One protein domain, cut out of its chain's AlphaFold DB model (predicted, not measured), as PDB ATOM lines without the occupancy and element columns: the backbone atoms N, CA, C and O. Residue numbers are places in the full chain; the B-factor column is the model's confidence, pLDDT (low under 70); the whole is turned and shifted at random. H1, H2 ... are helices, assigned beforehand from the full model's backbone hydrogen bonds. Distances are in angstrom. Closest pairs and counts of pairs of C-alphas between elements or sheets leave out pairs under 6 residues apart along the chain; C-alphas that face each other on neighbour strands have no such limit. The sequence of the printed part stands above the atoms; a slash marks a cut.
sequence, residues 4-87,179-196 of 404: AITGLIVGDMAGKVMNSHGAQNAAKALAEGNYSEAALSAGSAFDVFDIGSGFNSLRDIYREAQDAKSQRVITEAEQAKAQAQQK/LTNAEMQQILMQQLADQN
ATOM      1  N   ALA A   4       4.338  44.945  -2.441       53.59
ATOM      2  CA  ALA A   4       4.950  43.890  -3.248       53.59
ATOM      3  C   ALA A   4       4.604  42.465  -2.769       53.59
ATOM      4  O   ALA A   4       4.375  41.581  -3.588       53.59
ATOM      5  N   ILE A   5       4.518  42.244  -1.452       56.59
ATOM      6  CA  ILE A   5       4.175  40.933  -0.872       56.59
ATOM      7  C   ILE A   5       2.689  40.638  -1.106       56.59
ATOM      8  O   ILE A   5       2.331  39.539  -1.515       56.59
ATOM      9  N   THR A   6       1.833  41.649  -0.929       59.50
ATOM     10  CA  THR A   6       0.402  41.565  -1.253       59.50
ATOM     11  C   THR A   6       0.176  41.270  -2.738       59.50
ATOM     12  O   THR A   6      -0.661  40.438  -3.079       59.50
ATOM     13  N   GLY A   7       0.954  41.897  -3.626       59.62
ATOM     14  CA  GLY A   7       0.878  41.657  -5.065       59.62
ATOM     15  C   GLY A   7       1.255  40.233  -5.475       59.62
ATOM     16  O   GLY A   7       0.558  39.647  -6.299       59.62
ATOM     17  N   LEU A   8       2.304  39.663  -4.872       61.53
ATOM     18  CA  LEU A   8       2.735  38.287  -5.143       61.53
ATOM     19  C   LEU A   8       1.673  37.263  -4.713       61.53
ATOM     20  O   LEU A   8       1.353  36.355  -5.473       61.53
ATOM     21  N   ILE A   9       1.105  37.446  -3.515       66.06
ATOM     22  CA  ILE A   9       0.072  36.558  -2.968       66.06
ATOM     23  C   ILE A   9      -1.178  36.598  -3.857       66.06
ATOM     24  O   ILE A   9      -1.664  35.552  -4.270       66.06
ATOM     25  N   VAL A  10      -1.658  37.789  -4.231       70.06
ATOM     26  CA  VAL A  10      -2.845  37.914  -5.097       70.06
ATOM     27  C   VAL A  10      -2.593  37.390  -6.513       70.06
ATOM     28  O   VAL A  10      -3.474  36.754  -7.085       70.06
ATOM     29  N   GLY A  11      -1.398  37.604  -7.072       66.81
ATOM     30  CA  GLY A  11      -1.051  37.104  -8.404       66.81
ATOM     31  C   GLY A  11      -1.051  35.574  -8.498       66.81
ATOM     32  O   GLY A  11      -1.625  35.026  -9.438       66.81
ATOM     33  N   ASP A  12      -0.463  34.885  -7.514       69.81
ATOM     34  CA  ASP A  12      -0.488  33.413  -7.443       69.81
ATOM     35  C   ASP A  12      -1.917  32.881  -7.250       69.81
ATOM     36  O   ASP A  12      -2.331  31.929  -7.915       69.81
ATOM     37  N   MET A  13      -2.708  33.539  -6.394       69.62
ATOM     38  CA  MET A  13      -4.103  33.160  -6.148       69.62
ATOM     39  C   MET A  13      -4.956  33.268  -7.411       69.62
ATOM     40  O   MET A  13      -5.661  32.323  -7.759       69.62
ATOM     41  N   ALA A  14      -4.858  34.371  -8.142       72.38
ATOM     42  CA  ALA A  14      -5.637  34.561  -9.355       72.38
ATOM     43  C   ALA A  14      -5.299  33.554 -10.455       72.38
ATOM     44  O   ALA A  14      -6.196  33.039 -11.120       72.38
ATOM     45  N   GLY A  15      -4.012  33.230 -10.623       72.69
ATOM     46  CA  GLY A  15      -3.582  32.213 -11.582       72.69
ATOM     47  C   GLY A  15      -4.163  30.831 -11.270       72.69
ATOM     48  O   GLY A  15      -4.550  30.102 -12.186       72.69
ATOM     49  N   LYS A  16      -4.274  30.484  -9.983       76.81
ATOM     50  CA  LYS A  16      -4.899  29.234  -9.521       76.81
ATOM     51  C   LYS A  16      -6.415  29.236  -9.699       76.81
ATOM     52  O   LYS A  16      -6.957  28.243 -10.171       76.81
ATOM     53  N   VAL A  17      -7.079  30.349  -9.386       80.19
ATOM     54  CA  VAL A  17      -8.533  30.512  -9.556       80.19
ATOM     55  C   VAL A  17      -8.923  30.391 -11.029       80.19
ATOM     56  O   VAL A  17      -9.819  29.619 -11.353       80.19
ATOM     57  N   MET A  18      -8.211  31.066 -11.937       77.94
ATOM     58  CA  MET A  18      -8.492  31.003 -13.378       77.94
ATOM     59  C   MET A  18      -8.326  29.595 -13.964       77.94
ATOM     60  O   MET A  18      -9.049  29.221 -14.882       77.94
ATOM     61  N   ASN A  19      -7.398  28.801 -13.426       79.50
ATOM     62  CA  ASN A  19      -7.165  27.419 -13.857       79.50
ATOM     63  C   ASN A  19      -7.937  26.380 -13.028       79.50
ATOM     64  O   ASN A  19      -7.737  25.178 -13.208       79.50
ATOM     65  N   SER A  20      -8.797  26.820 -12.109       83.81
ATOM     66  CA  SER A  20      -9.559  25.930 -11.239       83.81
ATOM     67  C   SER A  20     -10.650  25.177 -12.003       83.81
ATOM     68  O   SER A  20     -11.155  25.624 -13.037       83.81
ATOM     69  N   HIS A  21     -11.078  24.043 -11.446       85.44
ATOM     70  CA  HIS A  21     -12.205  23.287 -11.991       85.44
ATOM     71  C   HIS A  21     -13.509  24.105 -11.958       85.44
ATOM     72  O   HIS A  21     -14.306  24.035 -12.892       85.44
ATOM     73  N   GLY A  22     -13.686  24.947 -10.933       84.81
ATOM     74  CA  GLY A  22     -14.808  25.881 -10.834       84.81
ATOM     75  C   GLY A  22     -14.839  26.900 -11.976       84.81
ATOM     76  O   GLY A  22     -15.875  27.074 -12.611       84.81
ATOM     77  N   ALA A  23     -13.696  27.503 -12.321       84.38
ATOM     78  CA  ALA A  23     -13.602  28.435 -13.447       84.38
ATOM     79  C   ALA A  23     -13.862  27.753 -14.804       84.38
ATOM     80  O   ALA A  23     -14.547  28.315 -15.657       84.38
ATOM     81  N   GLN A  24     -13.379  26.523 -14.994       85.75
ATOM     82  CA  GLN A  24     -13.650  25.743 -16.210       85.75
ATOM     83  C   GLN A  24     -15.136  25.389 -16.347       85.75
ATOM     84  O   GLN A  24     -15.715  25.549 -17.423       85.75
ATOM     85  N   ASN A  25     -15.774  24.960 -15.255       88.06
ATOM     86  CA  ASN A  25     -17.206  24.670 -15.235       88.06
ATOM     87  C   ASN A  25     -18.039  25.939 -15.434       88.06
ATOM     88  O   ASN A  25     -19.025  25.906 -16.165       88.06
ATOM     89  N   ALA A  26     -17.600  27.075 -14.886       85.88
ATOM     90  CA  ALA A  26     -18.235  28.364 -15.129       85.88
ATOM     91  C   ALA A  26     -18.169  28.751 -16.611       85.88
ATOM     92  O   ALA A  26     -19.183  29.131 -17.190       85.88
ATOM     93  N   ALA A  27     -17.009  28.588 -17.253       83.75
ATOM     94  CA  ALA A  27     -16.850  28.847 -18.683       83.75
ATOM     95  C   ALA A  27     -17.752  27.945 -19.537       83.75
ATOM     96  O   ALA A  27     -18.368  28.407 -20.498       83.75
ATOM     97  N   LYS A  28     -17.865  26.666 -19.163       86.06
ATOM     98  CA  LYS A  28     -18.750  25.708 -19.828       86.06
ATOM     99  C   LYS A  28     -20.225  26.091 -19.666       86.06
ATOM    100  O   LYS A  28     -20.934  26.176 -20.662       86.06
ATOM    101  N   ALA A  29     -20.667  26.389 -18.447       86.38
ATOM    102  CA  ALA A  29     -22.039  26.805 -18.170       86.38
ATOM    103  C   ALA A  29     -22.393  28.132 -18.871       86.38
ATOM    104  O   ALA A  29     -23.495  28.272 -19.400       86.38
ATOM    105  N   LEU A  30     -21.445  29.076 -18.969       84.25
ATOM    106  CA  LEU A  30     -21.598  30.292 -19.778       84.25
ATOM    107  C   LEU A  30     -21.786  29.968 -21.263       84.25
ATOM    108  O   LEU A  30     -22.676  30.530 -21.898       84.25
ATOM    109  N   ALA A  31     -20.983  29.051 -21.810       79.81
ATOM    110  CA  ALA A  31     -21.099  28.623 -23.205       79.81
ATOM    111  C   ALA A  31     -22.437  27.917 -23.495       79.81
ATOM    112  O   ALA A  31     -22.968  28.028 -24.598       79.81
ATOM    113  N   GLU A  32     -23.005  27.233 -22.500       83.50
ATOM    114  CA  GLU A  32     -24.321  26.585 -22.566       83.50
ATOM    115  C   GLU A  32     -25.486  27.559 -22.286       83.50
ATOM    116  O   GLU A  32     -26.654  27.193 -22.422       83.50
ATOM    117  N   GLY A  33     -25.193  28.815 -21.924       78.62
ATOM    118  CA  GLY A  33     -26.191  29.832 -21.581       78.62
ATOM    119  C   GLY A  33     -26.852  29.628 -20.212       78.62
ATOM    120  O   GLY A  33     -27.852  30.288 -19.918       78.62
ATOM    121  N   ASN A  34     -26.309  28.737 -19.376       84.94
ATOM    122  CA  ASN A  34     -26.769  28.489 -18.016       84.94
ATOM    123  C   ASN A  34     -26.071  29.435 -17.028       84.94
ATOM    124  O   ASN A  34     -25.092  29.088 -16.365       84.94
ATOM    125  N   TYR A  35     -26.568  30.671 -16.948       83.38
ATOM    126  CA  TYR A  35     -25.933  31.723 -16.154       83.38
ATOM    127  C   TYR A  35     -25.933  31.439 -14.647       83.38
ATOM    128  O   TYR A  35     -24.955  31.750 -13.973       83.38
ATOM    129  N   SER A  36     -26.977  30.808 -14.106       84.56
ATOM    130  CA  SER A  36     -27.041  30.473 -12.677       84.56
ATOM    131  C   SER A  36     -25.997  29.422 -12.289       84.56
ATOM    132  O   SER A  36     -25.298  29.584 -11.288       84.56
ATOM    133  N   GLU A  37     -25.830  28.384 -13.109       86.81
ATOM    134  CA  GLU A  37     -24.786  27.371 -12.919       86.81
ATOM    135  C   GLU A  37     -23.382  27.948 -13.132       86.81
ATOM    136  O   GLU A  37     -22.449  27.586 -12.409       86.81
ATOM    137  N   ALA A  38     -23.236  28.906 -14.051       84.44
ATOM    138  CA  ALA A  38     -21.992  29.643 -14.220       84.44
ATOM    139  C   ALA A  38     -21.610  30.429 -12.957       84.44
ATOM    140  O   ALA A  38     -20.455  30.358 -12.538       84.44
ATOM    141  N   ALA A  39     -22.561  31.123 -12.319       83.50
ATOM    142  CA  ALA A  39     -22.336  31.831 -11.050       83.50
ATOM    143  C   ALA A  39     -21.850  30.887  -9.950       83.50
ATOM    144  O   ALA A  39     -20.828  31.135  -9.314       83.50
ATOM    145  N   LEU A  40     -22.580  29.786  -9.756       85.25
ATOM    146  CA  LEU A  40     -22.274  28.790  -8.730       85.25
ATOM    147  C   LEU A  40     -20.882  28.185  -8.948       85.25
ATOM    148  O   LEU A  40     -20.088  28.069  -8.014       85.25
ATOM    149  N   SER A  41     -20.562  27.857 -10.200       85.75
ATOM    150  CA  SER A  41     -19.255  27.320 -10.574       85.75
ATOM    151  C   SER A  41     -18.138  28.349 -10.371       85.75
ATOM    152  O   SER A  41     -17.068  27.997  -9.873       85.75
ATOM    153  N   ALA A  42     -18.387  29.629 -10.662       83.06
ATOM    154  CA  ALA A  42     -17.431  30.710 -10.430       83.06
ATOM    155  C   ALA A  42     -17.128  30.915  -8.938       83.06
ATOM    156  O   ALA A  42     -15.972  31.132  -8.581       83.06
ATOM    157  N   GLY A  43     -18.124  30.771  -8.057       81.44
ATOM    158  CA  GLY A  43     -17.918  30.769  -6.604       81.44
ATOM    159  C   GLY A  43     -16.992  29.637  -6.139       81.44
ATOM    160  O   GLY A  43     -16.079  29.860  -5.344       81.44
ATOM    161  N   SER A  44     -17.149  28.432  -6.703       81.56
ATOM    162  CA  SER A  44     -16.288  27.273  -6.392       81.56
ATOM    163  C   SER A  44     -14.846  27.397  -6.910       81.56
ATOM    164  O   SER A  44     -13.971  26.621  -6.525       81.56
ATOM    165  N   ALA A  45     -14.549  28.395  -7.753       80.12
ATOM    166  CA  ALA A  45     -13.200  28.620  -8.269       80.12
ATOM    167  C   ALA A  45     -12.181  28.977  -7.165       80.12
ATOM    168  O   ALA A  45     -10.974  28.813  -7.350       80.12
ATOM    169  N   PHE A  46     -12.668  29.422  -6.000       78.31
ATOM    170  CA  PHE A  46     -11.866  29.778  -4.827       78.31
ATOM    171  C   PHE A  46     -11.694  28.620  -3.826       78.31
ATOM    172  O   PHE A  46     -10.967  28.767  -2.848       78.31
ATOM    173  N   ASP A  47     -12.269  27.439  -4.077       71.62
ATOM    174  CA  ASP A  47     -12.097  26.265  -3.202       71.62
ATOM    175  C   ASP A  47     -10.715  25.592  -3.355       71.62
ATOM    176  O   ASP A  47     -10.373  24.674  -2.615       71.62
ATOM    177  N   VAL A  48      -9.869  26.077  -4.277       65.25
ATOM    178  CA  VAL A  48      -8.483  25.605  -4.495       65.25
ATOM    179  C   VAL A  48      -7.561  25.923  -3.303       65.25
ATOM    180  O   VAL A  48      -6.446  25.404  -3.204       65.25
ATOM    181  N   PHE A  49      -8.009  26.770  -2.377       66.38
ATOM    182  CA  PHE A  49      -7.262  27.149  -1.184       66.38
ATOM    183  C   PHE A  49      -7.544  26.187  -0.022       66.38
ATOM    184  O   PHE A  49      -8.266  26.528   0.914       66.38
ATOM    185  N   ASP A  50      -6.935  24.999  -0.052       51.38
ATOM    186  CA  ASP A  50      -6.821  24.144   1.136       51.38
ATOM    187  C   ASP A  50      -5.609  24.601   1.959       51.38
ATOM    188  O   ASP A  50      -4.476  24.145   1.786       51.38
ATOM    189  N   ILE A  51      -5.816  25.639   2.770       49.25
ATOM    190  CA  ILE A  51      -4.756  26.287   3.540       49.25
ATOM    191  C   ILE A  51      -5.151  26.219   5.012       49.25
ATOM    192  O   ILE A  51      -6.083  26.894   5.444       49.25
ATOM    193  N   GLY A  52      -4.440  25.383   5.776       46.06
ATOM    194  CA  GLY A  52      -4.713  25.114   7.188       46.06
ATOM    195  C   GLY A  52      -5.044  26.373   7.998       46.06
ATOM    196  O   GLY A  52      -4.335  27.368   7.881       46.06
ATOM    197  N   SER A  53      -6.142  26.282   8.762       48.19
ATOM    198  CA  SER A  53      -6.786  27.161   9.772       48.19
ATOM    199  C   SER A  53      -6.554  28.688   9.811       48.19
ATOM    200  O   SER A  53      -7.468  29.402  10.211       48.19
ATOM    201  N   GLY A  54      -5.407  29.230   9.400       51.84
ATOM    202  CA  GLY A  54      -5.071  30.657   9.428       51.84
ATOM    203  C   GLY A  54      -5.520  31.483   8.213       51.84
ATOM    204  O   GLY A  54      -5.549  32.706   8.313       51.84
ATOM    205  N   PHE A  55      -5.887  30.857   7.088       55.75
ATOM    206  CA  PHE A  55      -6.287  31.560   5.849       55.75
ATOM    207  C   PHE A  55      -7.767  31.390   5.464       55.75
ATOM    208  O   PHE A  55      -8.210  31.984   4.480       55.75
ATOM    209  N   ASN A  56      -8.550  30.652   6.260       62.03
ATOM    210  CA  ASN A  56      -9.979  30.423   6.009       62.03
ATOM    211  C   ASN A  56     -10.769  31.733   5.877       62.03
ATOM    212  O   ASN A  56     -11.595  31.858   4.981       62.03
ATOM    213  N   SER A  57     -10.447  32.745   6.691       70.38
ATOM    214  CA  SER A  57     -11.118  34.047   6.628       70.38
ATOM    215  C   SER A  57     -10.906  34.758   5.293       70.38
ATOM    216  O   SER A  57     -11.832  35.373   4.778       70.38
ATOM    217  N   LEU A  58      -9.713  34.661   4.697       73.31
ATOM    218  CA  LEU A  58      -9.425  35.312   3.421       73.31
ATOM    219  C   LEU A  58     -10.114  34.599   2.253       73.31
ATOM    220  O   LEU A  58     -10.637  35.262   1.359       73.31
ATOM    221  N   ARG A  59     -10.146  33.261   2.282       77.94
ATOM    222  CA  ARG A  59     -10.906  32.462   1.313       77.94
ATOM    223  C   ARG A  59     -12.383  32.840   1.346       77.94
ATOM    224  O   ARG A  59     -12.955  33.103   0.295       77.94
ATOM    225  N   ASP A  60     -12.977  32.893   2.535       82.12
ATOM    226  CA  ASP A  60     -14.404  33.173   2.692       82.12
ATOM    227  C   ASP A  60     -14.748  34.592   2.207       82.12
ATOM    228  O   ASP A  60     -15.716  34.764   1.474       82.12
ATOM    229  N   ILE A  61     -13.892  35.582   2.496       83.06
ATOM    230  CA  ILE A  61     -14.038  36.959   1.991       83.06
ATOM    231  C   ILE A  61     -13.993  37.007   0.460       83.06
ATOM    232  O   ILE A  61     -14.814  37.675  -0.168       83.06
ATOM    233  N   TYR A  62     -13.029  36.322  -0.163       85.31
ATOM    234  CA  TYR A  62     -12.946  36.306  -1.624       85.31
ATOM    235  C   TYR A  62     -14.104  35.558  -2.261       85.31
ATOM    236  O   TYR A  62     -14.608  36.006  -3.286       85.31
ATOM    237  N   ARG A  63     -14.554  34.466  -1.644       85.75
ATOM    238  CA  ARG A  63     -15.714  33.711  -2.106       85.75
ATOM    239  C   ARG A  63     -16.988  34.549  -2.034       85.75
ATOM    240  O   ARG A  63     -17.698  34.639  -3.025       85.75
ATOM    241  N   GLU A  64     -17.230  35.238  -0.923       88.19
ATOM    242  CA  GLU A  64     -18.386  36.127  -0.775       88.19
ATOM    243  C   GLU A  64     -18.353  37.270  -1.801       88.19
ATOM    244  O   GLU A  64     -19.349  37.549  -2.472       88.19
ATOM    245  N   ALA A  65     -17.190  37.899  -1.994       89.44
ATOM    246  CA  ALA A  65     -17.025  38.948  -2.996       89.44
ATOM    247  C   ALA A  65     -17.196  38.425  -4.437       89.44
ATOM    248  O   ALA A  65     -17.749  39.125  -5.289       89.44
ATOM    249  N   GLN A  66     -16.742  37.201  -4.713       90.19
ATOM    250  CA  GLN A  66     -16.921  36.518  -5.992       90.19
ATOM    251  C   GLN A  66     -18.399  36.196  -6.256       90.19
ATOM    252  O   GLN A  66     -18.900  36.450  -7.354       90.19
ATOM    253  N   ASP A  67     -19.112  35.681  -5.257       89.38
ATOM    254  CA  ASP A  67     -20.540  35.378  -5.347       89.38
ATOM    255  C   ASP A  67     -21.342  36.662  -5.597       89.38
ATOM    256  O   ASP A  67     -22.148  36.724  -6.526       89.38
ATOM    257  N   ALA A  68     -21.044  37.737  -4.862       90.75
ATOM    258  CA  ALA A  68     -21.668  39.040  -5.073       90.75
ATOM    259  C   ALA A  68     -21.396  39.605  -6.481       90.75
ATOM    260  O   ALA A  68     -22.314  40.097  -7.145       90.75
ATOM    261  N   LYS A  69     -20.145  39.529  -6.968       92.50
ATOM    262  CA  LYS A  69     -19.788  39.998  -8.317       92.50
ATOM    263  C   LYS A  69     -20.513  39.192  -9.393       92.50
ATOM    264  O   LYS A  69     -21.130  39.788 -10.276       92.50
ATOM    265  N   SER A  70     -20.461  37.864  -9.313       88.25
ATOM    266  CA  SER A  70     -21.088  36.978 -10.297       88.25
ATOM    267  C   SER A  70     -22.604  37.169 -10.367       88.25
ATOM    268  O   SER A  70     -23.139  37.361 -11.459       88.25
ATOM    269  N   GLN A  71     -23.291  37.232  -9.221       88.81
ATOM    270  CA  GLN A  71     -24.727  37.512  -9.163       88.81
ATOM    271  C   GLN A  71     -25.080  38.860  -9.793       88.81
ATOM    272  O   GLN A  71     -26.038  38.941 -10.563       88.81
ATOM    273  N   ARG A  72     -24.300  39.913  -9.512       90.25
ATOM    274  CA  ARG A  72     -24.509  41.230 -10.125       90.25
ATOM    275  C   ARG A  72     -24.372  41.164 -11.646       90.25
ATOM    276  O   ARG A  72     -25.272  41.609 -12.347       90.25
ATOM    277  N   VAL A  73     -23.284  40.574 -12.144       88.12
ATOM    278  CA  VAL A  73     -23.005  40.456 -13.587       88.12
ATOM    279  C   VAL A  73     -24.101  39.672 -14.303       88.12
ATOM    280  O   VAL A  73     -24.547  40.073 -15.374       88.12
ATOM    281  N   ILE A  74     -24.583  38.584 -13.702       86.81
ATOM    282  CA  ILE A  74     -25.674  37.784 -14.270       86.81
ATOM    283  C   ILE A  74     -26.984  38.560 -14.258       86.81
ATOM    284  O   ILE A  74     -27.668  38.597 -15.274       86.81
ATOM    285  N   THR A  75     -27.308  39.230 -13.153       88.12
ATOM    286  CA  THR A  75     -28.529  40.039 -13.055       88.12
ATOM    287  C   THR A  75     -28.532  41.144 -14.114       88.12
ATOM    288  O   THR A  75     -29.528  41.345 -14.808       88.12
ATOM    289  N   GLU A  76     -27.406  41.839 -14.293       85.88
ATOM    290  CA  GLU A  76     -27.229  42.855 -15.334       85.88
ATOM    291  C   GLU A  76     -27.340  42.251 -16.743       85.88
ATOM    292  O   GLU A  76     -28.003  42.825 -17.610       85.88
ATOM    293  N   ALA A  77     -26.757  41.071 -16.974       83.81
ATOM    294  CA  ALA A  77     -26.840  40.366 -18.250       83.81
ATOM    295  C   ALA A  77     -28.267  39.897 -18.581       83.81
ATOM    296  O   ALA A  77     -28.710  40.030 -19.723       83.81
ATOM    297  N   GLU A  78     -29.014  39.384 -17.603       83.75
ATOM    298  CA  GLU A  78     -30.412  38.978 -17.766       83.75
ATOM    299  C   GLU A  78     -31.313  40.180 -18.055       83.75
ATOM    300  O   GLU A  78     -32.137  40.131 -18.971       83.75
ATOM    301  N   GLN A  79     -31.112  41.295 -17.346       84.38
ATOM    302  CA  GLN A  79     -31.806  42.551 -17.632       84.38
ATOM    303  C   GLN A  79     -31.477  43.065 -19.037       84.38
ATOM    304  O   GLN A  79     -32.385  43.444 -19.782       84.38
ATOM    305  N   ALA A  80     -30.203  43.036 -19.436       81.81
ATOM    306  CA  ALA A  80     -29.779  43.422 -20.778       81.81
ATOM    307  C   ALA A  80     -30.395  42.512 -21.852       81.81
ATOM    308  O   ALA A  80     -30.864  43.007 -22.876       81.81
ATOM    309  N   LYS A  81     -30.474  41.198 -21.605       81.75
ATOM    310  CA  LYS A  81     -31.127  40.227 -22.494       81.75
ATOM    311  C   LYS A  81     -32.635  40.473 -22.608       81.75
ATOM    312  O   LYS A  81     -33.174  40.422 -23.713       81.75
ATOM    313  N   ALA A  82     -33.316  40.792 -21.509       83.06
ATOM    314  CA  ALA A  82     -34.737  41.137 -21.528       83.06
ATOM    315  C   ALA A  82     -34.998  42.433 -22.318       83.06
ATOM    316  O   ALA A  82     -35.901  42.490 -23.154       83.06
ATOM    317  N   GLN A  83     -34.165  43.461 -22.123       80.62
ATOM    318  CA  GLN A  83     -34.228  44.699 -22.910       80.62
ATOM    319  C   GLN A  83     -33.915  44.459 -24.393       80.62
ATOM    320  O   GLN A  83     -34.523  45.072 -25.271       80.62
ATOM    321  N   ALA A  84     -32.981  43.558 -24.688       79.31
ATOM    322  CA  ALA A  84     -32.645  43.146 -26.043       79.31
ATOM    323  C   ALA A  84     -33.812  42.440 -26.742       79.31
ATOM    324  O   ALA A  84     -34.111  42.762 -27.889       79.31
ATOM    325  N   GLN A  85     -34.522  41.548 -26.045       77.25
ATOM    326  CA  GLN A  85     -35.723  40.891 -26.572       77.25
ATOM    327  C   GLN A  85     -36.839  41.885 -26.904       77.25
ATOM    328  O   GLN A  85     -37.532  41.692 -27.895       77.25
ATOM    329  N   GLN A  86     -36.985  42.969 -26.135       81.56
ATOM    330  CA  GLN A  86     -37.945  44.033 -26.455       81.56
ATOM    331  C   GLN A  86     -37.552  44.843 -27.700       81.56
ATOM    332  O   GLN A  86     -38.424  45.342 -28.406       81.56
ATOM    333  N   LYS A  87     -36.249  44.996 -27.972       81.25
ATOM    334  CA  LYS A  87     -35.729  45.717 -29.149       81.25
ATOM    335  C   LYS A  87     -35.682  44.855 -30.411       81.25
ATOM    336  O   LYS A  87     -35.607  45.399 -31.513       81.25
ATOM    337  N   LEU A 179     -13.405  37.485 -10.244       88.94
ATOM    338  CA  LEU A 179     -12.619  38.567  -9.660       88.94
ATOM    339  C   LEU A 179     -11.269  38.703 -10.374       88.94
ATOM    340  O   LEU A 179     -10.541  37.736 -10.598       88.94
ATOM    341  N   THR A 180     -10.902  39.942 -10.666       87.56
ATOM    342  CA  THR A 180      -9.598  40.302 -11.218       87.56
ATOM    343  C   THR A 180      -8.551  40.457 -10.115       87.56
ATOM    344  O   THR A 180      -8.862  40.661  -8.938       87.56
ATOM    345  N   ASN A 181      -7.274  40.463 -10.508       81.38
ATOM    346  CA  ASN A 181      -6.147  40.758  -9.613       81.38
ATOM    347  C   ASN A 181      -6.328  42.073  -8.848       81.38
ATOM    348  O   ASN A 181      -6.031  42.151  -7.657       81.38
ATOM    349  N   ALA A 182      -6.803  43.112  -9.538       83.50
ATOM    350  CA  ALA A 182      -6.987  44.432  -8.953       83.50
ATOM    351  C   ALA A 182      -8.119  44.435  -7.915       83.50
ATOM    352  O   ALA A 182      -7.946  44.985  -6.826       83.50
ATOM    353  N   GLU A 183      -9.236  43.767  -8.211       87.31
ATOM    354  CA  GLU A 183     -10.362  43.641  -7.280       87.31
ATOM    355  C   GLU A 183      -9.963  42.830  -6.044       87.31
ATOM    356  O   GLU A 183     -10.209  43.266  -4.921       87.31
ATOM    357  N   MET A 184      -9.257  41.707  -6.216       84.50
ATOM    358  CA  MET A 184      -8.758  40.913  -5.087       84.50
ATOM    359  C   MET A 184      -7.774  41.692  -4.201       84.50
ATOM    360  O   MET A 184      -7.805  41.566  -2.972       84.50
ATOM    361  N   GLN A 185      -6.912  42.527  -4.792       83.12
ATOM    362  CA  GLN A 185      -6.039  43.422  -4.027       83.12
ATOM    363  C   GLN A 185      -6.841  44.474  -3.259       83.12
ATOM    364  O   GLN A 185      -6.545  44.727  -2.090       83.12
ATOM    365  N   GLN A 186      -7.845  45.083  -3.892       87.31
ATOM    366  CA  GLN A 186      -8.708  46.067  -3.242       87.31
ATOM    367  C   GLN A 186      -9.495  45.469  -2.081       87.31
ATOM    368  O   GLN A 186      -9.493  46.065  -1.011       87.31
ATOM    369  N   ILE A 187     -10.095  44.291  -2.257       86.81
ATOM    370  CA  ILE A 187     -10.843  43.588  -1.204       86.81
ATOM    371  C   ILE A 187      -9.948  43.342   0.015       86.81
ATOM    372  O   ILE A 187     -10.326  43.654   1.141       86.81
ATOM    373  N   LEU A 188      -8.722  42.860  -0.200       83.62
ATOM    374  CA  LEU A 188      -7.776  42.626   0.892       83.62
ATOM    375  C   LEU A 188      -7.346  43.924   1.589       83.62
ATOM    376  O   LEU A 188      -7.235  43.960   2.814       83.62
ATOM    377  N   MET A 189      -7.107  44.999   0.833       82.44
ATOM    378  CA  MET A 189      -6.788  46.305   1.421       82.44
ATOM    379  C   MET A 189      -7.962  46.876   2.219       82.44
ATOM    380  O   MET A 189      -7.745  47.408   3.306       82.44
ATOM    381  N   GLN A 190      -9.182  46.739   1.700       85.31
ATOM    382  CA  GLN A 190     -10.406  47.174   2.361       85.31
ATOM    383  C   GLN A 190     -10.596  46.422   3.680       85.31
ATOM    384  O   GLN A 190     -10.756  47.053   4.719       85.31
ATOM    385  N   GLN A 191     -10.428  45.098   3.673       82.88
ATOM    386  CA  GLN A 191     -10.518  44.288   4.885       82.88
ATOM    387  C   GLN A 191      -9.499  44.714   5.951       82.88
ATOM    388  O   GLN A 191      -9.818  44.789   7.138       82.88
ATOM    389  N   LEU A 192      -8.262  45.015   5.542       80.69
ATOM    390  CA  LEU A 192      -7.238  45.520   6.458       80.69
ATOM    391  C   LEU A 192      -7.623  46.886   7.048       80.69
ATOM    392  O   LEU A 192      -7.386  47.134   8.231       80.69
ATOM    393  N   ALA A 193      -8.203  47.768   6.234       80.38
ATOM    394  CA  ALA A 193      -8.670  49.075   6.679       80.38
ATOM    395  C   ALA A 193      -9.836  48.950   7.673       80.38
ATOM    396  O   ALA A 193      -9.825  49.620   8.709       80.38
ATOM    397  N   ASP A 194     -10.784  48.052   7.407       79.94
ATOM    398  CA  ASP A 194     -11.940  47.809   8.268       79.94
ATOM    399  C   ASP A 194     -11.526  47.203   9.613       79.94
ATOM    400  O   ASP A 194     -11.980  47.665  10.663       79.94
ATOM    401  N   GLN A 195     -10.579  46.258   9.619       77.38
ATOM    402  CA  GLN A 195     -10.005  45.728  10.862       77.38
ATOM    403  C   GLN A 195      -9.285  46.807  11.676       77.38
ATOM    404  O   GLN A 195      -9.461  46.887  12.893       77.38
ATOM    405  N   ASN A 196      -8.504  47.667  11.020       74.00
ATOM    406  CA  ASN A 196      -7.819  48.763  11.702       74.00
ATOM    407  C   ASN A 196      -8.818  49.784  12.278       74.00
ATOM    408  O   ASN A 196      -8.661  50.257  13.401       74.00
TER     409      ASN A 196
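Overview. This is residues 4 to 87 and 179 to 196 of the 404 residues of an uncharacterized protein of Eikenella corrodens (UniProt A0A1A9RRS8). One long helix, H4, makes the longest axis, with the shorter H3 side by side with part of it and H2 side by side with H3, so that H3 lies between H2 and H4. Near the beginning of H4, H1 and H5 meet as a V, and H5 packs on H4 there; at the other end residues 79 to 87 of H4 stick out. The printed part has 102 residues with five named helices, H1 to H5 along the chain, and no named strand: the class is all helix. It is only just compact, close to loose, with a radius of gyration of the C-alphas of 15.3 A, and its elongated outline spans 48 by 28 by 22 A.

Arrangement. H4, residues 56 to 87, touches H3, residues 35 to 44, with its residues 63 to 74 alone. The two are a helical hairpin at a shallow tilt of 13 degrees, opposite ways, and their closest C-alphas, those of Ala 39 and Ser 70, are 5.3 A apart. H3 forms a second helical hairpin with H2, residues 21 to 31, at a shallow tilt of 12 degrees, opposite ways; the closest C-alphas, of Ala 26 and Ala 38, are 4.1 A apart. H2 and H4 are apart. H5, residues 181 to 196, touches H4 with its residues 184 to 188 alone, and H4 touches H5 with its residues 58 to 65 alone, at a steep tilt of 53 degrees, opposite ways; the closest C-alphas, of Tyr 62 and Met 184, are 7.1 A apart. H1, residues 4 to 18, touches H5 at a steep tilt of 53 degrees, opposite ways, with the C-alphas of Ala 14 and Asn 181 closest at 6.2 A. H1 and H2 are close but not clearly touching, and the closest C-alphas, of Val 17 and Ala 23, are 6.7 A apart. In H1, H2, H3, H4 and H5 every O i to N i+4 pair is within hydrogen-bond range.

Along the chain. H4 measures 46.2 A from C-alpha 56 at (-9.979, 30.423, 6.009) to C-alpha 87 at (-35.729, 45.717, -29.149). H5 measures 22.8 A and ends with C-alpha 196 at (-7.819, 48.763, 11.702). H1 measures 21.2 A, H2 15.3 A and H3 14.4 A.

Size, cuts and confidence. The C-alphas of Gly 52 and Lys 87 are the two farthest apart, at 52.0 A. Residues 88 to 178 are not printed, and C-alphas 87 and 179 are 31.1 A apart across this cut. The link from H3 to H4, 11 residues, is long, and residues 52 to 57 stand free. The mean pLDDT of the printed part is 78.8; residues 4 to 9, 11 to 13 and 48 to 56 are under 70.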